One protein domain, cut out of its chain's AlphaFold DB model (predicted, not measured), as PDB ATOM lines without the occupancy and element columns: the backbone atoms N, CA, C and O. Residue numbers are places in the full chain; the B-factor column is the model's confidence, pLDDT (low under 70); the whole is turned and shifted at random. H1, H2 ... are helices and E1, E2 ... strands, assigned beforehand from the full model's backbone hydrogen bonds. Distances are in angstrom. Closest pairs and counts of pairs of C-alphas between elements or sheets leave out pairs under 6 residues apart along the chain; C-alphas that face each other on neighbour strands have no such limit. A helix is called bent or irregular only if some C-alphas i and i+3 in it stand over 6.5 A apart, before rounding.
ATOM      1  N   LEU A   8      29.440 -47.486  -9.522       69.19
ATOM      2  CA  LEU A   8      28.824 -48.811  -9.516       69.19
ATOM      3  C   LEU A   8      29.114 -49.495  -8.181       69.19
ATOM      4  O   LEU A   8      30.272 -49.674  -7.813       69.19
ATOM      5  N   ILE A   9      28.059 -49.861  -7.459       74.94
ATOM      6  CA  ILE A   9      28.142 -50.636  -6.217       74.94
ATOM      7  C   ILE A   9      27.245 -51.874  -6.311       74.94
ATOM      8  O   ILE A   9      26.285 -51.867  -7.092       74.94
ATOM      9  N   PRO A  10      27.490 -52.911  -5.493       78.25
ATOM     10  CA  PRO A  10      26.576 -54.040  -5.380       78.25
ATOM     11  C   PRO A  10      25.167 -53.588  -4.995       78.25
ATOM     12  O   PRO A  10      24.993 -52.731  -4.124       78.25
ATOM     13  N   LEU A  11      24.148 -54.182  -5.618       78.38
ATOM     14  CA  LEU A  11      22.745 -53.892  -5.316       78.38
ATOM     15  C   LEU A  11      22.406 -54.204  -3.853       78.38
ATOM     16  O   LEU A  11      21.634 -53.478  -3.234       78.38
ATOM     17  N   GLU A  12      23.009 -55.245  -3.280       82.69
ATOM     18  CA  GLU A  12      22.854 -55.580  -1.864       82.69
ATOM     19  C   GLU A  12      23.385 -54.457  -0.961       82.69
ATOM     20  O   GLU A  12      22.653 -53.966  -0.099       82.69
ATOM     21  N   LEU A  13      24.598 -53.957  -1.227       83.56
ATOM     22  CA  LEU A  13      25.145 -52.791  -0.533       83.56
ATOM     23  C   LEU A  13      24.247 -51.557  -0.707       83.56
ATOM     24  O   LEU A  13      23.993 -50.840   0.259       83.56
ATOM     25  N   HIS A  14      23.724 -51.311  -1.910       83.06
ATOM     26  CA  HIS A  14      22.791 -50.208  -2.146       83.06
ATOM     27  C   HIS A  14      21.534 -50.315  -1.267       83.06
ATOM     28  O   HIS A  14      21.147 -49.337  -0.626       83.06
ATOM     29  N   ASN A  15      20.947 -51.511  -1.173       84.56
ATOM     30  CA  ASN A  15      19.775 -51.773  -0.338       84.56
ATOM     31  C   ASN A  15      20.084 -51.590   1.156       84.56
ATOM     32  O   ASN A  15      19.296 -50.982   1.880       84.56
ATOM     33  N   LEU A  16      21.249 -52.053   1.619       84.75
ATOM     34  CA  LEU A  16      21.703 -51.867   3.002       84.75
ATOM     35  C   LEU A  16      21.864 -50.380   3.351       84.75
ATOM     36  O   LEU A  16      21.442 -49.931   4.418       84.75
ATOM     37  N   LEU A  17      22.429 -49.591   2.434       84.19
ATOM     38  CA  LEU A  17      22.673 -48.160   2.632       84.19
ATOM     39  C   LEU A  17      21.406 -47.299   2.649       84.19
ATOM     40  O   LEU A  17      21.462 -46.172   3.153       84.19
ATOM     41  N   ALA A  18      20.273 -47.820   2.170       82.25
ATOM     42  CA  ALA A  18      18.975 -47.164   2.319       82.25
ATOM     43  C   ALA A  18      18.575 -47.000   3.796       82.25
ATOM     44  O   ALA A  18      17.799 -46.105   4.131       82.25
ATOM     45  N   THR A  19      19.142 -47.815   4.694       82.69
ATOM     46  CA  THR A  19      18.889 -47.747   6.133       82.69
ATOM     47  C   THR A  19      19.982 -46.922   6.836       82.69
ATOM     48  O   THR A  19      21.130 -47.368   6.929       82.69
ATOM     49  N   PRO A  20      19.674 -45.729   7.394       80.81
ATOM     50  CA  PRO A  20      20.695 -44.804   7.899       80.81
ATOM     51  C   PRO A  20      21.600 -45.366   9.002       80.81
ATOM     52  O   PRO A  20      22.785 -45.032   9.058       80.81
ATOM     53  N   TRP A  21      21.070 -46.216   9.885       83.00
ATOM     54  CA  TRP A  21      21.863 -46.798  10.967       83.00
ATOM     55  C   TRP A  21      22.789 -47.915  10.457       83.00
ATOM     56  O   TRP A  21      23.917 -48.002  10.937       83.00
ATOM     57  N   ILE A  22      22.387 -48.682   9.431       87.12
ATOM     58  CA  ILE A  22      23.243 -49.696   8.787       87.12
ATOM     59  C   ILE A  22      24.459 -49.015   8.162       87.12
ATOM     60  O   ILE A  22      25.585 -49.466   8.340       87.12
ATOM     61  N   LYS A  23      24.271 -47.859   7.519       87.31
ATOM     62  CA  LYS A  23      25.392 -47.047   7.027       87.31
ATOM     63  C   LYS A  23      26.365 -46.650   8.147       87.31
ATOM     64  O   LYS A  23      27.579 -46.710   7.954       87.31
ATOM     65  N   CYS A  24      25.854 -46.242   9.312       87.25
ATOM     66  CA  CYS A  24      26.684 -45.944  10.486       87.25
ATOM     67  C   CYS A  24      27.406 -47.188  11.022       87.25
ATOM     68  O   CYS A  24      28.562 -47.080  11.441       87.25
ATOM     69  N   HIS A  25      26.744 -48.344  10.997       90.50
ATOM     70  CA  HIS A  25      27.308 -49.624  11.401       90.50
ATOM     71  C   HIS A  25      28.443 -50.063  10.470       90.50
ATOM     72  O   HIS A  25      29.555 -50.255  10.948       90.50
ATOM     73  N   LEU A  26      28.223 -50.109   9.152       90.94
ATOM     74  CA  LEU A  26      29.250 -50.496   8.176       90.94
ATOM     75  C   LEU A  26      30.487 -49.593   8.267       90.94
ATOM     76  O   LEU A  26      31.615 -50.076   8.268       90.94
ATOM     77  N   TYR A  27      30.276 -48.280   8.416       90.81
ATOM     78  CA  TYR A  27      31.366 -47.330   8.654       90.81
ATOM     79  C   TYR A  27      32.146 -47.641   9.941       90.81
ATOM     80  O   TYR A  27      33.371 -47.591   9.947       90.81
ATOM     81  N   SER A  28      31.431 -47.935  11.029       91.69
ATOM     82  CA  SER A  28      32.021 -48.266  12.328       91.69
ATOM     83  C   SER A  28      32.844 -49.546  12.255       91.69
ATOM     84  O   SER A  28      34.035 -49.517  12.543       91.69
ATOM     85  N   LEU A  29      32.221 -50.628  11.786       92.44
ATOM     86  CA  LEU A  29      32.820 -51.949  11.676       92.44
ATOM     87  C   LEU A  29      34.086 -51.918  10.816       92.44
ATOM     88  O   LEU A  29      35.131 -52.387  11.254       92.44
ATOM     89  N   GLY A  30      34.032 -51.310   9.626       91.19
ATOM     90  CA  GLY A  30      35.208 -51.220   8.760       91.19
ATOM     91  C   GLY A  30      36.342 -50.379   9.347       91.19
ATOM     92  O   GLY A  30      37.511 -50.702   9.145       91.19
ATOM     93  N   ALA A  31      36.023 -49.319  10.097       91.94
ATOM     94  CA  ALA A  31      37.036 -48.539  10.804       91.94
ATOM     95  C   ALA A  31      37.683 -49.339  11.942       91.94
ATOM     96  O   ALA A  31      38.903 -49.290  12.089       91.94
ATOM     97  N   ASP A  32      36.894 -50.081  12.719       93.50
ATOM     98  CA  ASP A  32      37.389 -50.896  13.833       93.50
ATOM     99  C   ASP A  32      38.270 -52.048  13.333       93.50
ATOM    100  O   ASP A  32      39.356 -52.265  13.865       93.50
ATOM    101  N   LEU A  33      37.858 -52.717  12.250       91.81
ATOM    102  CA  LEU A  33      38.632 -53.767  11.580       91.81
ATOM    103  C   LEU A  33      40.002 -53.265  11.125       91.81
ATOM    104  O   LEU A  33      41.021 -53.872  11.452       91.81
ATOM    105  N   LEU A  34      40.033 -52.132  10.413       91.81
ATOM    106  CA  LEU A  34      41.288 -51.565   9.928       91.81
ATOM    107  C   LEU A  34      42.205 -51.174  11.089       91.81
ATOM    108  O   LEU A  34      43.405 -51.428  11.035       91.81
ATOM    109  N   ARG A  35      41.654 -50.558  12.141       94.12
ATOM    110  CA  ARG A  35      42.425 -50.150  13.322       94.12
ATOM    111  C   ARG A  35      43.018 -51.347  14.052       94.12
ATOM    112  O   ARG A  35      44.207 -51.314  14.348       94.12
ATOM    113  N   LEU A  36      42.225 -52.396  14.275       93.88
ATOM    114  CA  LEU A  36      42.671 -53.626  14.924       93.88
ATOM    115  C   LEU A  36      43.794 -54.303  14.124       93.88
ATOM    116  O   LEU A  36      44.858 -54.579  14.675       93.88
ATOM    117  N   ALA A  37      43.592 -54.509  12.819       92.00
ATOM    118  CA  ALA A  37      44.596 -55.120  11.943       92.00
ATOM    119  C   ALA A  37      45.879 -54.273  11.871       92.00
ATOM    120  O   ALA A  37      46.990 -54.787  11.998       92.00
ATOM    121  N   THR A  38      45.739 -52.949  11.763       91.38
ATOM    122  CA  THR A  38      46.879 -52.020  11.766       91.38
ATOM    123  C   THR A  38      47.652 -52.100  13.084       91.38
ATOM    124  O   THR A  38      48.874 -52.227  13.064       91.38
ATOM    125  N   TYR A  39      46.963 -52.081  14.229       92.88
ATOM    126  CA  TYR A  39      47.600 -52.158  15.545       92.88
ATOM    127  C   TYR A  39      48.421 -53.445  15.706       92.88
ATOM    128  O   TYR A  39      49.570 -53.395  16.140       92.88
ATOM    129  N   ARG A  40      47.880 -54.590  15.260       90.56
ATOM    130  CA  ARG A  40      48.590 -55.880  15.259       90.56
ATOM    131  C   ARG A  40      49.843 -55.859  14.385       90.56
ATOM    132  O   ARG A  40      50.903 -56.299  14.826       90.56
ATOM    133  N   LYS A  41      49.747 -55.340  13.156       89.25
ATOM    134  CA  LYS A  41      50.871 -55.316  12.199       89.25
ATOM    135  C   LYS A  41      52.029 -54.423  12.660       89.25
ATOM    136  O   LYS A  41      53.194 -54.725  12.396       89.25
ATOM    137  N   PHE A  42      51.731 -53.363  13.406       86.31
ATOM    138  CA  PHE A  42      52.735 -52.460  13.974       86.31
ATOM    139  C   PHE A  42      53.256 -52.877  15.359       86.31
ATOM    140  O   PHE A  42      53.943 -52.088  16.001       86.31
ATOM    141  N   ASN A  43      53.031 -54.124  15.796       84.75
ATOM    142  CA  ASN A  43      53.601 -54.657  17.044       84.75
ATOM    143  C   ASN A  43      55.138 -54.514  17.118       84.75
ATOM    144  O   ASN A  43      55.699 -54.285  18.180       84.75
ATOM    145  N   HIS A  44      55.845 -54.548  15.987       79.69
ATOM    146  CA  HIS A  44      57.297 -54.320  15.958       79.69
ATOM    147  C   HIS A  44      57.723 -52.923  16.468       79.69
ATOM    148  O   HIS A  44      58.875 -52.743  16.852       79.69
ATOM    149  N   LEU A  45      56.813 -51.939  16.504       80.81
ATOM    150  CA  LEU A  45      57.064 -50.609  17.072       80.81
ATOM    151  C   LEU A  45      56.901 -50.566  18.600       80.81
ATOM    152  O   LEU A  45      57.157 -49.522  19.203       80.81
ATOM    153  N   LEU A  46      56.490 -51.671  19.235       80.56
ATOM    154  CA  LEU A  46      56.263 -51.740  20.677       80.56
ATOM    155  C   LEU A  46      57.508 -51.320  21.465       80.56
ATOM    156  O   LEU A  46      57.416 -50.506  22.379       80.56
ATOM    157  N   LEU A  47      58.685 -51.787  21.049       71.38
ATOM    158  CA  LEU A  47      59.955 -51.476  21.710       71.38
ATOM    159  C   LEU A  47      60.455 -50.041  21.457       71.38
ATOM    160  O   LEU A  47      61.371 -49.591  22.138       71.38
ATOM    161  N   LEU A  48      59.859 -49.301  20.514       71.56
ATOM    162  CA  LEU A  48      60.264 -47.925  20.191       71.56
ATOM    163  C   LEU A  48      59.518 -46.869  21.019       71.56
ATOM    164  O   LEU A  48      60.025 -45.768  21.220       71.56
ATOM    165  N   GLY A  49      58.309 -47.172  21.496       68.31
ATOM    166  CA  GLY A  49      57.540 -46.233  22.321       68.31
ATOM    167  C   GLY A  49      56.218 -46.771  22.868       68.31
ATOM    168  O   GLY A  49      55.313 -45.993  23.179       68.31
ATOM    169  N   GLY A  50      56.092 -48.095  22.974       79.06
ATOM    170  CA  GLY A  50      54.934 -48.768  23.547       79.06
ATOM    171  C   GLY A  50      53.682 -48.728  22.676       79.06
ATOM    172  O   GLY A  50      53.678 -48.256  21.535       79.06
ATOM    173  N   GLY A  51      52.570 -49.176  23.261       76.75
ATOM    174  CA  GLY A  51      51.257 -49.144  22.624       76.75
ATOM    175  C   GLY A  51      50.800 -47.735  22.248       76.75
ATOM    176  O   GLY A  51      50.059 -47.578  21.281       76.75
ATOM    177  N   GLY A  52      51.284 -46.695  22.939       81.62
ATOM    178  CA  GLY A  52      51.004 -45.294  22.611       81.62
ATOM    179  C   GLY A  52      51.497 -44.893  21.216       81.62
ATOM    180  O   GLY A  52      50.743 -44.288  20.452       81.62
ATOM    181  N   THR A  53      52.718 -45.291  20.843       83.00
ATOM    182  CA  THR A  53      53.261 -45.059  19.492       83.00
ATOM    183  C   THR A  53      52.451 -45.801  18.437       83.00
ATOM    184  O   THR A  53      52.116 -45.232  17.399       83.00
ATOM    185  N   ILE A  54      52.058 -47.046  18.716       86.69
ATOM    186  CA  ILE A  54      51.227 -47.829  17.795       86.69
ATOM    187  C   ILE A  54      49.846 -47.168  17.626       86.69
ATOM    188  O   ILE A  54      49.398 -46.970  16.495       86.69
ATOM    189  N   LYS A  55      49.192 -46.732  18.719       87.25
ATOM    190  CA  LYS A  55      47.919 -45.982  18.665       87.25
ATOM    191  C   LYS A  55      48.072 -44.685  17.858       87.25
ATOM    192  O   LYS A  55      47.177 -44.349  17.079       87.25
ATOM    193  N   ALA A  56      49.202 -43.986  17.983       86.56
ATOM    194  CA  ALA A  56      49.497 -42.800  17.184       86.56
ATOM    195  C   ALA A  56      49.606 -43.128  15.687       86.56
ATOM    196  O   ALA A  56      48.967 -42.450  14.890       86.56
ATOM    197  N   VAL A  57      50.308 -44.202  15.300       87.75
ATOM    198  CA  VAL A  57      50.385 -44.662  13.897       87.75
ATOM    199  C   VAL A  57      49.005 -45.037  13.349       87.75
ATOM    200  O   VAL A  57      48.637 -44.609  12.256       87.75
ATOM    201  N   VAL A  58      48.199 -45.773  14.120       90.44
ATOM    202  CA  VAL A  58      46.815 -46.125  13.750       90.44
ATOM    203  C   VAL A  58      45.964 -44.867  13.518       90.44
ATOM    204  O   VAL A  58      45.211 -44.776  12.538       90.44
ATOM    205  N   HIS A  59      46.089 -43.870  14.399       89.44
ATOM    206  CA  HIS A  59      45.420 -42.581  14.242       89.44
ATOM    207  C   HIS A  59      45.905 -41.838  12.991       89.44
ATOM    208  O   HIS A  59      45.095 -41.313  12.221       89.44
ATOM    209  N   ASP A  60      47.213 -41.838  12.756       87.94
ATOM    210  CA  ASP A  60      47.855 -41.195  11.617       87.94
ATOM    211  C   ASP A  60      47.394 -41.789  10.286       87.94
ATOM    212  O   ASP A  60      47.061 -41.037   9.368       87.94
ATOM    213  N   ILE A  61      47.297 -43.119  10.190       89.56
ATOM    214  CA  ILE A  61      46.759 -43.828   9.019       89.56
ATOM    215  C   ILE A  61      45.284 -43.468   8.813       89.56
ATOM    216  O   ILE A  61      44.873 -43.126   7.703       89.56
ATOM    217  N   THR A  62      44.484 -43.454   9.884       89.25
ATOM    218  CA  THR A  62      43.065 -43.063   9.819       89.25
ATOM    219  C   THR A  62      42.900 -41.636   9.273       89.25
ATOM    220  O   THR A  62      42.011 -41.368   8.457       89.25
ATOM    221  N   THR A  63      43.747 -40.709   9.721       87.50
ATOM    222  CA  THR A  63      43.747 -39.302   9.295       87.50
ATOM    223  C   THR A  63      44.291 -39.139   7.875       87.50
ATOM    224  O   THR A  63      43.724 -38.382   7.088       87.50
ATOM    225  N   PHE A  64      45.326 -39.896   7.516       87.50
ATOM    226  CA  PHE A  64      45.875 -39.963   6.166       87.50
ATOM    227  C   PHE A  64      44.813 -40.387   5.150       87.50
ATOM    228  O   PHE A  64      44.566 -39.656   4.195       87.50
ATOM    229  N   ILE A  65      44.105 -41.490   5.408       87.00
ATOM    230  CA  ILE A  65      43.004 -41.968   4.560       87.00
ATOM    231  C   ILE A  65      41.954 -40.870   4.376       87.00
ATOM    232  O   ILE A  65      41.497 -40.624   3.262       87.00
ATOM    233  N   LYS A  66      41.576 -40.180   5.462       84.38
ATOM    234  CA  LYS A  66      40.594 -39.087   5.407       84.38
ATOM    235  C   LYS A  66      41.047 -37.935   4.517       84.38
ATOM    236  O   LYS A  66      40.229 -37.436   3.750       84.38
ATOM    237  N   LYS A  67      42.314 -37.537   4.627       83.62
ATOM    238  CA  LYS A  67      42.898 -36.412   3.891       83.62
ATOM    239  C   LYS A  67      43.133 -36.737   2.414       83.62
ATOM    240  O   LYS A  67      42.744 -35.955   1.550       83.62
ATOM    241  N   GLU A  68      43.737 -37.884   2.113       83.00
ATOM    242  CA  GLU A  68      44.057 -38.257   0.730       83.00
ATOM    243  C   GLU A  68      42.792 -38.511  -0.085       83.00
ATOM    244  O   GLU A  68      42.676 -38.027  -1.203       83.00
ATOM    245  N   LEU A  69      41.780 -39.162   0.493       78.94
ATOM    246  CA  LEU A  69      40.519 -39.417  -0.208       78.94
ATOM    247  C   LEU A  69      39.642 -38.163  -0.396       78.94
ATOM    248  O   LEU A  69      38.675 -38.213  -1.153       78.94
ATOM    249  N   GLN A  70      39.974 -37.044   0.253       76.69
ATOM    250  CA  GLN A  70      39.405 -35.718  -0.038       76.69
ATOM    251  C   GLN A  70      40.169 -34.968  -1.137       76.69
ATOM    252  O   GLN A  70      39.669 -33.974  -1.651       76.69
ATOM    253  N   SER A  71      41.369 -35.426  -1.492       71.94
ATOM    254  CA  SER A  71      42.204 -34.829  -2.533       71.94
ATOM    255  C   SER A  71      41.943 -35.544  -3.861       71.94
ATOM    256  O   SER A  71      41.874 -36.773  -3.890       71.94
ATOM    257  N   ASP A  72      41.780 -34.815  -4.966       65.69
ATOM    258  CA  ASP A  72      41.409 -35.419  -6.257       65.69
ATOM    259  C   ASP A  72      42.604 -35.887  -7.113       65.69
ATOM    260  O   ASP A  72      42.419 -36.735  -7.981       65.69
ATOM    261  N   ASP A  73      43.835 -35.441  -6.823       70.75
ATOM    262  CA  ASP A  73      44.955 -35.576  -7.777       70.75
ATOM    263  C   ASP A  73      46.250 -36.228  -7.260       70.75
ATOM    264  O   ASP A  73      47.225 -36.343  -8.007       70.75
ATOM    265  N   THR A  74      46.301 -36.713  -6.018       80.31
ATOM    266  CA  THR A  74      47.517 -37.367  -5.502       80.31
ATOM    267  C   THR A  74      47.579 -38.847  -5.916       80.31
ATOM    268  O   THR A  74      46.557 -39.530  -6.014       80.31
ATOM    269  N   LEU A  75      48.787 -39.379  -6.157       82.44
ATOM    270  CA  LEU A  75      48.982 -40.814  -6.425       82.44
ATOM    271  C   LEU A  75      48.414 -41.704  -5.295       82.44
ATOM    272  O   LEU A  75      47.700 -42.652  -5.621       82.44
ATOM    273  N   PRO A  76      48.626 -41.393  -3.998       83.00
ATOM    274  CA  PRO A  76      47.997 -42.134  -2.909       83.00
ATOM    275  C   PRO A  76      46.467 -42.063  -2.935       83.00
ATOM    276  O   PRO A  76      45.819 -43.076  -2.698       83.00
ATOM    277  N   SER A  77      45.875 -40.913  -3.284       81.56
ATOM    278  CA  SER A  77      44.421 -40.803  -3.457       81.56
ATOM    279  C   SER A  77      43.911 -41.736  -4.552       81.56
ATOM    280  O   SER A  77      42.944 -42.460  -4.327       81.56
ATOM    281  N   LYS A  78      44.593 -41.796  -5.706       78.44
ATOM    282  CA  LYS A  78      44.243 -42.723  -6.798       78.44
ATOM    283  C   LYS A  78      44.342 -44.182  -6.352       78.44
ATOM    284  O   LYS A  78      43.376 -44.915  -6.510       78.44
ATOM    285  N   GLN A  79      45.435 -44.567  -5.690       82.38
ATOM    286  CA  GLN A  79      45.620 -45.928  -5.171       82.38
ATOM    287  C   GLN A  79      44.570 -46.313  -4.115       82.38
ATOM    288  O   GLN A  79      44.056 -47.428  -4.132       82.38
ATOM    289  N   LEU A  80      44.211 -45.394  -3.212       81.25
ATOM    290  CA  LEU A  80      43.147 -45.620  -2.231       81.25
ATOM    291  C   LEU A  80      41.769 -45.704  -2.901       81.25
ATOM    292  O   LEU A  80      40.951 -46.534  -2.515       81.25
ATOM    293  N   ARG A  81      41.503 -44.874  -3.916       77.44
ATOM    294  CA  ARG A  81      40.279 -44.945  -4.727       77.44
ATOM    295  C   ARG A  81      40.193 -46.270  -5.478       77.44
ATOM    296  O   ARG A  81      39.136 -46.885  -5.458       77.44
ATOM    297  N   ASP A  82      41.291 -46.759  -6.047       75.12
ATOM    298  CA  ASP A  82      41.342 -48.064  -6.717       75.12
ATOM    299  C   ASP A  82      41.001 -49.227  -5.769       75.12
ATOM    300  O   ASP A  82      40.365 -50.194  -6.188       75.12
ATOM    301  N   LEU A  83      41.366 -49.127  -4.483       75.00
ATOM    302  CA  LEU A  83      40.949 -50.094  -3.460       75.00
ATOM    303  C   LEU A  83      39.440 -50.037  -3.174       75.00
ATOM    304  O   LEU A  83      38.835 -51.079  -2.937       75.00
ATOM    305  N   ILE A  84      38.833 -48.844  -3.198       70.19
ATOM    306  CA  ILE A  84      37.388 -48.644  -2.971       70.19
ATOM    307  C   ILE A  84      36.573 -49.114  -4.173       70.19
ATOM    308  O   ILE A  84      35.524 -49.731  -4.007       70.19
ATOM    309  N   PHE A  85      37.023 -48.782  -5.383       64.44
ATOM    310  CA  PHE A  85      36.213 -48.956  -6.582       64.44
ATOM    311  C   PHE A  85      36.190 -50.379  -7.106       64.44
ATOM    312  O   PHE A  85      35.359 -50.656  -7.966       64.44
ATOM    313  N   LEU A  86      37.042 -51.267  -6.580       56.09
ATOM    314  CA  LEU A  86      37.240 -52.664  -6.979       56.09
ATOM    315  C   LEU A  86      37.515 -52.897  -8.483       56.09
ATOM    316  O   LEU A  86      38.158 -53.873  -8.837       56.09
ATOM    317  N   SER A  87      37.122 -52.006  -9.387       44.34
ATOM    318  CA  SER A  87      37.205 -52.123 -10.840       44.34
ATOM    319  C   SER A  87      38.633 -52.290 -11.357       44.34
ATOM    320  O   SER A  87      38.826 -52.820 -12.446       44.34
ATOM    321  N   SER A  88      39.628 -51.853 -10.586       41.22
ATOM    322  CA  SER A  88      41.043 -51.868 -10.977       41.22
ATOM    323  C   SER A  88      41.824 -53.045 -10.375       41.22
ATOM    324  O   SER A  88      42.934 -53.335 -10.812       41.22
ATOM    325  N   ASN A  89      41.279 -53.722  -9.358       49.69
ATOM    326  CA  ASN A  89      41.998 -54.721  -8.567       49.69
ATOM    327  C   ASN A  89      41.345 -56.093  -8.767       49.69
ATOM    328  O   ASN A  89      40.571 -56.558  -7.930       49.69
ATOM    329  N   SER A  90      41.645 -56.720  -9.910       50.25
ATOM    330  CA  SER A  90      40.991 -57.944 -10.395       50.25
ATOM    331  C   SER A  90      40.861 -59.027  -9.325       50.25
ATOM    332  O   SER A  90      39.787 -59.581  -9.174       50.25
ATOM    333  N   ASN A  91      41.883 -59.276  -8.506       52.72
ATOM    334  CA  ASN A  91      41.814 -60.317  -7.476       52.72
ATOM    335  C   ASN A  91      40.922 -59.961  -6.275       52.72
ATOM    336  O   ASN A  91      40.231 -60.835  -5.767       52.72
ATOM    337  N   LEU A  92      40.910 -58.704  -5.817       52.34
ATOM    338  CA  LEU A  92      40.020 -58.277  -4.726       52.34
ATOM    339  C   LEU A  92      38.575 -58.171  -5.215       52.34
ATOM    340  O   LEU A  92      37.675 -58.576  -4.498       52.34
ATOM    341  N   TYR A  93      38.362 -57.694  -6.442       55.56
ATOM    342  CA  TYR A  93      37.056 -57.687  -7.100       55.56
ATOM    343  C   TYR A  93      36.515 -59.096  -7.316       55.56
ATOM    344  O   TYR A  93      35.380 -59.353  -6.947       55.56
ATOM    345  N   LEU A  94      37.328 -60.021  -7.837       53.38
ATOM    346  CA  LEU A  94      36.935 -61.417  -8.055       53.38
ATOM    347  C   LEU A  94      36.696 -62.176  -6.739       53.38
ATOM    348  O   LEU A  94      35.834 -63.043  -6.698       53.38
ATOM    349  N   LYS A  95      37.424 -61.850  -5.658       54.69
ATOM    350  CA  LYS A  95      37.166 -62.403  -4.312       54.69
ATOM    351  C   LYS A  95      35.936 -61.770  -3.641       54.69
ATOM    352  O   LYS A  95      35.224 -62.441  -2.904       54.69
ATOM    353  N   ALA A  96      35.697 -60.477  -3.861       52.28
ATOM    354  CA  ALA A  96      34.614 -59.722  -3.232       52.28
ATOM    355  C   ALA A  96      33.261 -59.874  -3.945       52.28
ATOM    356  O   ALA A  96      32.221 -59.744  -3.298       52.28
ATOM    357  N   MET A  97      33.273 -60.119  -5.256       57.69
ATOM    358  CA  MET A  97      32.092 -60.190  -6.112       57.69
ATOM    359  C   MET A  97      31.918 -61.614  -6.635       57.69
ATOM    360  O   MET A  97      32.758 -62.123  -7.374       57.69
ATOM    361  N   SER A  98      30.798 -62.254  -6.300       57.00
ATOM    362  CA  SER A  98      30.392 -63.478  -7.003       57.00
ATOM    363  C   SER A  98      30.055 -63.142  -8.460       57.00
ATOM    364  O   SER A  98      29.487 -62.079  -8.709       57.00
ATOM    365  N   GLU A  99      30.303 -64.054  -9.407       55.53
ATOM    366  CA  GLU A  99      30.050 -63.859 -10.853       55.53
ATOM    367  C   GLU A  99      28.607 -63.409 -11.206       55.53
ATOM    368  O   GLU A  99      28.362 -62.944 -12.316       55.53
ATOM    369  N   ASN A 100      27.659 -63.485 -10.260       54.81
ATOM    370  CA  ASN A 100      26.233 -63.181 -10.433       54.81
ATOM    371  C   ASN A 100      25.723 -61.927  -9.686       54.81
ATOM    372  O   ASN A 100      24.509 -61.711  -9.608       54.81
ATOM    373  N   GLU A 101      26.591 -61.102  -9.099       66.38
ATOM    374  CA  GLU A 101      26.157 -59.961  -8.279       66.38
ATOM    375  C   GLU A 101      25.705 -58.768  -9.146       66.38
ATOM    376  O   GLU A 101      26.451 -58.250  -9.981       66.38
ATOM    377  N   LYS A 102      24.451 -58.322  -8.979       70.88
ATOM    378  CA  LYS A 102      23.895 -57.192  -9.745       70.88
ATOM    379  C   LYS A 102      24.505 -55.878  -9.264       70.88
ATOM    380  O   LYS A 102      24.409 -55.551  -8.084       70.88
ATOM    381  N   MET A 103      25.052 -55.097 -10.190       72.38
ATOM    382  CA  MET A 103      25.571 -53.754  -9.923       72.38
ATOM    383  C   MET A 103      24.493 -52.693 -10.152       72.38
ATOM    384  O   MET A 103      23.697 -52.797 -11.087       72.38
ATOM    385  N   THR A 104      24.490 -51.648  -9.329       71.62
ATOM    386  CA  THR A 104      23.634 -50.471  -9.506       71.62
ATOM    387  C   THR A 104      24.457 -49.194  -9.446       71.62
ATOM    388  O   THR A 104      25.444 -49.108  -8.712       71.62
ATOM    389  N   SER A 105      24.046 -48.186 -10.215       68.38
ATOM    390  CA  SER A 105      24.621 -46.851 -10.116       68.38
ATOM    391  C   SER A 105      24.166 -46.185  -8.819       68.38
ATOM    392  O   SER A 105      23.007 -46.260  -8.407       68.38
ATOM    393  N   CYS A 106      25.110 -45.546  -8.146       67.88
ATOM    394  CA  CYS A 106      24.908 -44.891  -6.874       67.88
ATOM    395  C   CYS A 106      25.183 -43.392  -7.011       67.88
ATOM    396  O   CYS A 106      26.306 -42.985  -7.306       67.88
ATOM    397  N   ASN A 107      24.158 -42.584  -6.720       60.72
ATOM    398  CA  ASN A 107      24.202 -41.115  -6.755       60.72
ATOM    399  C   ASN A 107      24.461 -40.485  -5.371       60.72
ATOM    400  O   ASN A 107      24.255 -39.284  -5.187       60.72
ATOM    401  N   TYR A 108      24.853 -41.268  -4.355       63.44
ATOM    402  CA  TYR A 108      25.196 -40.705  -3.046       63.44
ATOM    403  C   TYR A 108      26.368 -39.729  -3.195       63.44
ATOM    404  O   TYR A 108      27.424 -40.099  -3.700       63.44
ATOM    405  N   ASN A 109      26.175 -38.496  -2.717       52.84
ATOM    406  CA  ASN A 109      27.131 -37.394  -2.827       52.84
ATOM    407  C   ASN A 109      28.541 -37.838  -2.369       52.84
ATOM    408  O   ASN A 109      28.762 -38.122  -1.188       52.84
ATOM    409  N   ILE A 110      29.481 -37.931  -3.319       50.09
ATOM    410  CA  ILE A 110      30.825 -38.529  -3.158       50.09
ATOM    411  C   ILE A 110      31.754 -37.654  -2.301       50.09
ATOM    412  O   ILE A 110      32.830 -38.090  -1.911       50.09
ATOM    413  N   GLY A 111      31.317 -36.458  -1.891       42.69
ATOM    414  CA  GLY A 111      32.107 -35.470  -1.142       42.69
ATOM    415  C   GLY A 111      32.739 -35.917   0.193       42.69
ATOM    416  O   GLY A 111      33.426 -35.122   0.825       42.69
ATOM    417  N   SER A 112      32.569 -37.168   0.642       53.62
ATOM    418  CA  SER A 112      33.471 -37.776   1.634       53.62
ATOM    419  C   SER A 112      33.866 -39.217   1.265       53.62
ATOM    420  O   SER A 112      33.456 -40.176   1.927       53.62
ATOM    421  N   THR A 113      34.682 -39.381   0.222       63.41
ATOM    422  CA  THR A 113      35.235 -40.664  -0.266       63.41
ATOM    423  C   THR A 113      35.891 -41.504   0.844       63.41
ATOM    424  O   THR A 113      35.862 -42.729   0.809       63.41
ATOM    425  N   SER A 114      36.387 -40.875   1.914       67.06
ATOM    426  CA  SER A 114      36.970 -41.577   3.065       67.06
ATOM    427  C   SER A 114      35.997 -42.431   3.873       67.06
ATOM    428  O   SER A 114      36.406 -43.437   4.443       67.06
ATOM    429  N   LYS A 115      34.705 -42.082   3.913       78.50
ATOM    430  CA  LYS A 115      33.697 -42.926   4.575       78.50
ATOM    431  C   LYS A 115      33.424 -44.199   3.783       78.50
ATOM    432  O   LYS A 115      33.092 -45.212   4.389       78.50
ATOM    433  N   TRP A 116      33.569 -44.139   2.461       78.56
ATOM    434  CA  TRP A 116      33.290 -45.261   1.574       78.56
ATOM    435  C   TRP A 116      34.281 -46.399   1.737       78.56
ATOM    436  O   TRP A 116      33.832 -47.534   1.758       78.56
ATOM    437  N   LEU A 117      35.568 -46.110   1.955       84.56
ATOM    438  CA  LEU A 117      36.553 -47.143   2.286       84.56
ATOM    439  C   LEU A 117      36.079 -47.979   3.484       84.56
ATOM    440  O   LEU A 117      35.938 -49.187   3.367       84.56
ATOM    441  N   TYR A 118      35.741 -47.327   4.599       88.06
ATOM    442  CA  TYR A 118      35.290 -48.029   5.802       88.06
ATOM    443  C   TYR A 118      33.951 -48.745   5.601       88.06
ATOM    444  O   TYR A 118      33.816 -49.893   5.999       88.06
ATOM    445  N   ILE A 119      32.970 -48.104   4.956       87.00
ATOM    446  CA  ILE A 119      31.682 -48.746   4.641       87.00
ATOM    447  C   ILE A 119      31.899 -50.010   3.810       87.00
ATOM    448  O   ILE A 119      31.266 -51.030   4.062       87.00
ATOM    449  N   PHE A 120      32.793 -49.937   2.829       83.56
ATOM    450  CA  PHE A 120      33.075 -51.030   1.922       83.56
ATOM    451  C   PHE A 120      33.813 -52.174   2.628       83.56
ATOM    452  O   PHE A 120      33.395 -53.321   2.522       83.56
ATOM    453  N   THR A 121      34.829 -51.870   3.440       85.75
ATOM    454  CA  THR A 121      35.495 -52.861   4.303       85.75
ATOM    455  C   THR A 121      34.506 -53.535   5.255       85.75
ATOM    456  O   THR A 121      34.521 -54.756   5.387       85.75
ATOM    457  N   GLY A 122      33.612 -52.762   5.883       88.06
ATOM    458  CA  GLY A 122      32.563 -53.302   6.748       88.06
ATOM    459  C   GLY A 122      31.584 -54.204   5.991       88.06
ATOM    460  O   GLY A 122      31.223 -55.258   6.496       88.06
ATOM    461  N   TYR A 123      31.193 -53.822   4.771       86.25
ATOM    462  CA  TYR A 123      30.322 -54.627   3.907       86.25
ATOM    463  C   TYR A 123      30.968 -55.954   3.516       86.25
ATOM    464  O   TYR A 123      30.329 -56.996   3.629       86.25
ATOM    465  N   LEU A 124      32.235 -55.928   3.093       82.38
ATOM    466  CA  LEU A 124      32.939 -57.146   2.707       82.38
ATOM    467  C   LEU A 124      33.078 -58.110   3.876       82.38
ATOM    468  O   LEU A 124      32.751 -59.277   3.714       82.38
ATOM    469  N   GLN A 125      33.457 -57.626   5.060       84.56
ATOM    470  CA  GLN A 125      33.517 -58.488   6.239       84.56
ATOM    471  C   GLN A 125      32.151 -59.092   6.593       84.56
ATOM    472  O   GLN A 125      32.075 -60.216   7.083       84.56
ATOM    473  N   LEU A 126      31.072 -58.334   6.385       82.69
ATOM    474  CA  LEU A 126      29.722 -58.764   6.724       82.69
ATOM    475  C   LEU A 126      29.196 -59.846   5.768       82.69
ATOM    476  O   LEU A 126      28.629 -60.842   6.210       82.69
ATOM    477  N   CYS A 127      29.349 -59.626   4.464       76.62
ATOM    478  CA  CYS A 127      28.712 -60.440   3.429       76.62
ATOM    479  C   CYS A 127      29.650 -61.498   2.822       76.62
ATOM    480  O   CYS A 127      29.192 -62.349   2.057       76.62
ATOM    481  N   ARG A 128      30.961 -61.458   3.116       73.06
ATOM    482  CA  ARG A 128      31.974 -62.352   2.531       73.06
ATOM    483  C   ARG A 128      32.878 -62.944   3.615       73.06
ATOM    484  O   ARG A 128      33.757 -62.270   4.138       73.06
ATOM    485  N   SER A 129      32.709 -64.239   3.889       66.19
ATOM    486  CA  SER A 129      33.568 -65.005   4.808       66.19
ATOM    487  C   SER A 129      35.033 -65.058   4.371       66.19
ATOM    488  O   SER A 129      35.920 -65.159   5.209       66.19
ATOM    489  N   ASP A 130      35.278 -64.973   3.063       67.62
ATOM    490  CA  ASP A 130      36.597 -65.201   2.462       67.62
ATOM    491  C   ASP A 130      37.401 -63.899   2.300       67.62
ATOM    492  O   ASP A 130      38.490 -63.890   1.716       67.62
ATOM    493  N   PHE A 131      36.856 -62.769   2.765       73.31
ATOM    494  CA  PHE A 131      37.544 -61.490   2.698       73.31
ATOM    495  C   PHE A 131      38.659 -61.416   3.744       73.31
ATOM    496  O   PHE A 131      38.413 -61.369   4.949       73.31
ATOM    497  N   ASP A 132      39.901 -61.347   3.267       79.12
ATOM    498  CA  ASP A 132      41.069 -61.170   4.121       79.12
ATOM    499  C   ASP A 132      41.310 -59.679   4.420       79.12
ATOM    500  O   ASP A 132      41.907 -58.930   3.633       79.12
ATOM    501  N   VAL A 133      40.833 -59.246   5.589       81.88
ATOM    502  CA  VAL A 133      41.050 -57.894   6.127       81.88
ATOM    503  C   VAL A 133      42.540 -57.589   6.301       81.88
ATOM    504  O   VAL A 133      42.938 -56.430   6.151       81.88
ATOM    505  N   GLU A 134      43.373 -58.586   6.596       83.94
ATOM    506  CA  GLU A 134      44.810 -58.396   6.795       83.94
ATOM    507  C   GLU A 134      45.489 -58.061   5.458       83.94
ATOM    508  O   GLU A 134      46.223 -57.072   5.401       83.94
ATOM    509  N   GLU A 135      45.165 -58.783   4.372       82.62
ATOM    510  CA  GLU A 135      45.660 -58.496   3.008       82.62
ATOM    511  C   GLU A 135      45.243 -57.085   2.550       82.62
ATOM    512  O   GLU A 135      46.013 -56.339   1.937       82.62
ATOM    513  N   PHE A 136      44.001 -56.696   2.848       83.06
ATOM    514  CA  PHE A 136      43.498 -55.361   2.531       83.06
ATOM    515  C   PHE A 136      44.221 -54.268   3.329       83.06
ATOM    516  O   PHE A 136      44.597 -53.229   2.777       83.06
ATOM    517  N   THR A 137      44.451 -54.516   4.617       87.69
ATOM    518  CA  THR A 137      45.167 -53.599   5.509       87.69
ATOM    519  C   THR A 137      46.622 -53.428   5.075       87.69
ATOM    520  O   THR A 137      47.112 -52.299   5.064       87.69
ATOM    521  N   ASP A 138      47.289 -54.499   4.627       87.00
ATOM    522  CA  ASP A 138      48.658 -54.435   4.098       87.00
ATOM    523  C   ASP A 138      48.770 -53.452   2.934       87.00
ATOM    524  O   ASP A 138      49.661 -52.606   2.919       87.00
ATOM    525  N   LYS A 139      47.814 -53.472   1.995       87.44
ATOM    526  CA  LYS A 139      47.803 -52.539   0.855       87.44
ATOM    527  C   LYS A 139      47.672 -51.083   1.302       87.44
ATOM    528  O   LYS A 139      48.326 -50.208   0.738       87.44
ATOM    529  N   ILE A 140      46.846 -50.812   2.313       88.44
ATOM    530  CA  ILE A 140      46.681 -49.463   2.873       88.44
ATOM    531  C   ILE A 140      47.969 -48.997   3.557       88.44
ATOM    532  O   ILE A 140      48.403 -47.864   3.331       88.44
ATOM    533  N   ILE A 141      48.583 -49.862   4.367       88.50
ATOM    534  CA  ILE A 141      49.848 -49.579   5.053       88.50
ATOM    535  C   ILE A 141      50.949 -49.296   4.029       88.50
ATOM    536  O   ILE A 141      51.659 -48.299   4.150       88.50
ATOM    537  N   ASP A 142      51.032 -50.097   2.971       87.62
ATOM    538  CA  ASP A 142      51.975 -49.917   1.872       87.62
ATOM    539  C   ASP A 142      51.842 -48.544   1.202       87.62
ATOM    540  O   ASP A 142      52.842 -47.858   0.969       87.62
ATOM    541  N   ILE A 143      50.609 -48.126   0.895       87.81
ATOM    542  CA  ILE A 143      50.332 -46.805   0.313       87.81
ATOM    543  C   ILE A 143      50.761 -45.705   1.290       87.81
ATOM    544  O   ILE A 143      51.427 -44.746   0.890       87.81
ATOM    545  N   TYR A 144      50.422 -45.848   2.573       88.25
ATOM    546  CA  TYR A 144      50.784 -44.891   3.616       88.25
ATOM    547  C   TYR A 144      52.307 -44.732   3.745       88.25
ATOM    548  O   TYR A 144      52.808 -43.612   3.615       88.25
ATOM    549  N   ILE A 145      53.048 -45.833   3.905       85.31
ATOM    550  CA  ILE A 145      54.513 -45.829   4.053       85.31
ATOM    551  C   ILE A 145      55.178 -45.186   2.829       85.31
ATOM    552  O   ILE A 145      56.005 -44.280   2.977       85.31
ATOM    553  N   LYS A 146      54.767 -45.584   1.615       84.31
ATOM    554  CA  LYS A 146      55.291 -45.031   0.352       84.31
ATOM    555  C   LYS A 146      54.982 -43.538   0.203       84.31
ATOM    556  O   LYS A 146      55.826 -42.785  -0.278       84.31
ATOM    557  N   SER A 147      53.797 -43.094   0.625       81.31
ATOM    558  CA  SER A 147      53.354 -41.701   0.479       81.31
ATOM    559  C   SER A 147      54.061 -40.721   1.411       81.31
ATOM    560  O   SER A 147      54.419 -39.621   0.993       81.31
ATOM    561  N   LYS A 148      54.273 -41.102   2.676       73.50
ATOM    562  CA  LYS A 148      54.826 -40.189   3.673       73.50
ATOM    563  C   LYS A 148      56.351 -40.122   3.614       73.50
ATOM    564  O   LYS A 148      56.915 -39.325   4.358       73.50
ATOM    565  N   LYS A 149      57.000 -40.927   2.750       57.69
ATOM    566  CA  LYS A 149      58.461 -41.119   2.716       57.69
ATOM    567  C   LYS A 149      58.993 -41.162   4.147       57.69
ATOM    568  O   LYS A 149      59.803 -40.314   4.508       57.69
ATOM    569  N   LEU A 150      58.397 -42.025   4.979       55.12
ATOM    570  CA  LEU A 150      58.556 -42.022   6.435       55.12
ATOM    571  C   LEU A 150      60.006 -42.322   6.836       55.12
ATOM    572  O   LEU A 150      60.312 -43.387   7.352       55.12
ATOM    573  N   SER A 151      60.875 -41.326   6.700       46.31
ATOM    574  CA  SER A 151      62.153 -41.243   7.391       46.31
ATOM    575  C   SER A 151      61.944 -41.082   8.899       46.31
ATOM    576  O   SER A 151      62.863 -41.324   9.664       46.31
ATOM    577  N   TYR A 152      60.732 -40.738   9.357       47.06
ATOM    578  CA  TYR A 152      60.363 -40.695  10.779       47.06
ATOM    579  C   TYR A 152      60.387 -42.083  11.445       47.06
ATOM    580  O   TYR A 152      60.697 -42.180  12.625       47.06
ATOM    581  N   LEU A 153      60.134 -43.163  10.688       50.44
ATOM    582  CA  LEU A 153      60.372 -44.536  11.157       50.44
ATOM    583  C   LEU A 153      61.872 -44.895  11.145       50.44
ATOM    584  O   LEU A 153      62.293 -45.782  11.876       50.44
ATOM    585  N   GLU A 154      62.682 -44.181  10.358       46.78
ATOM    586  CA  GLU A 154      64.137 -44.374  10.246       46.78
ATOM    587  C   GLU A 154      64.950 -43.490  11.222       46.78
ATOM    588  O   GLU A 154      66.125 -43.758  11.449       46.78
TER     589      GLU A 154
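What this domain is: This is residues 8 to 154 of the 426 residues of an uncharacterized protein of Suhomyces tanzawaensis NRRL Y-17324 (UniProt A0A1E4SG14). A long helix, H2, folds back on itself as a V, and H5, H6 and H3 pack on its arms, with H5 crossing the longer arm H2a and H3 beside H6. At the end where H2a begins, H1 and a small sheet of two strands, E1 and E2, make a corner, and H4 lies off to one side near H5. The printed part has 147 residues, with six named helices and two named strands in the order E1 H1 H2 H3 H4 E2 H5 H6; the sheet E1 - E2 is antiparallel and the class is mostly helix. It is compact, with a radius of gyration of the C-alphas of 15.7 A and spans of 48 by 32 by 29 A.

How they stand to each other: E1, residues 8 to 10, is the antiparallel neighbour of E2, residues 103 to 106, with N 9 and O 104 within hydrogen-bond range at 3.0 A. H1, residues 11 to 17, and H2a, residues 20 to 48, only just touch, with 3 pairs of C-alphas within 8 A, only at the corner by their link; the closest C-alphas are Leu 17 and Lys 23, 5.3 A. H2, residues 20 to 68, was assigned as one helix by its hydrogen bonds but is bent: C-alphas 48 and 51 are 9.4 A apart. H2a is irregular, with C-alphas 41 and 44 7.5 A apart and a kink of 55 degrees near residue 42. It touches H2b, residues 51 to 68, at a steep tilt of 48 degrees, opposite ways, closest at the C-alphas of Arg 35 and Val 58, 6.0 A. With residues 23 to 33 alone H2a touches H5, residues 113 to 127, about perpendicular at 86 degrees, closest at the C-alphas of Gly 30 and Gly 122, 3.9 A. H3, residues 75 to 85, touches H6, residues 133 to 148, at a shallow tilt of 18 degrees, opposite ways; the C-alphas of Pro 76 and Ile 143 are closest, 6.1 A. H4, residues 90 to 96, touches no helix. Each O i to N i+4 pair is within hydrogen-bond range in H1, H2b, H3, H4 and H6, against 19 of 25 in H2a and 9 of 11 in H5.

Where its parts are: E1 begins at C-alpha 8 (28.824, -48.811, -9.516). H2a is 41.6 A long, H2b 25.5 A, H5 21.1 A and H6 22.6 A. H6 ends at C-alpha 148 (54.826, -40.189, 3.673).

The domain as a whole: The C-alphas of Gly 49 and Asn 100, the two farthest apart, are 48.4 A apart. The printed part has no cut, and no link is long. Mean pLDDT of the printed part is 76.7; 38 residues are under 70, among them 85 to 101 and 149 to 154.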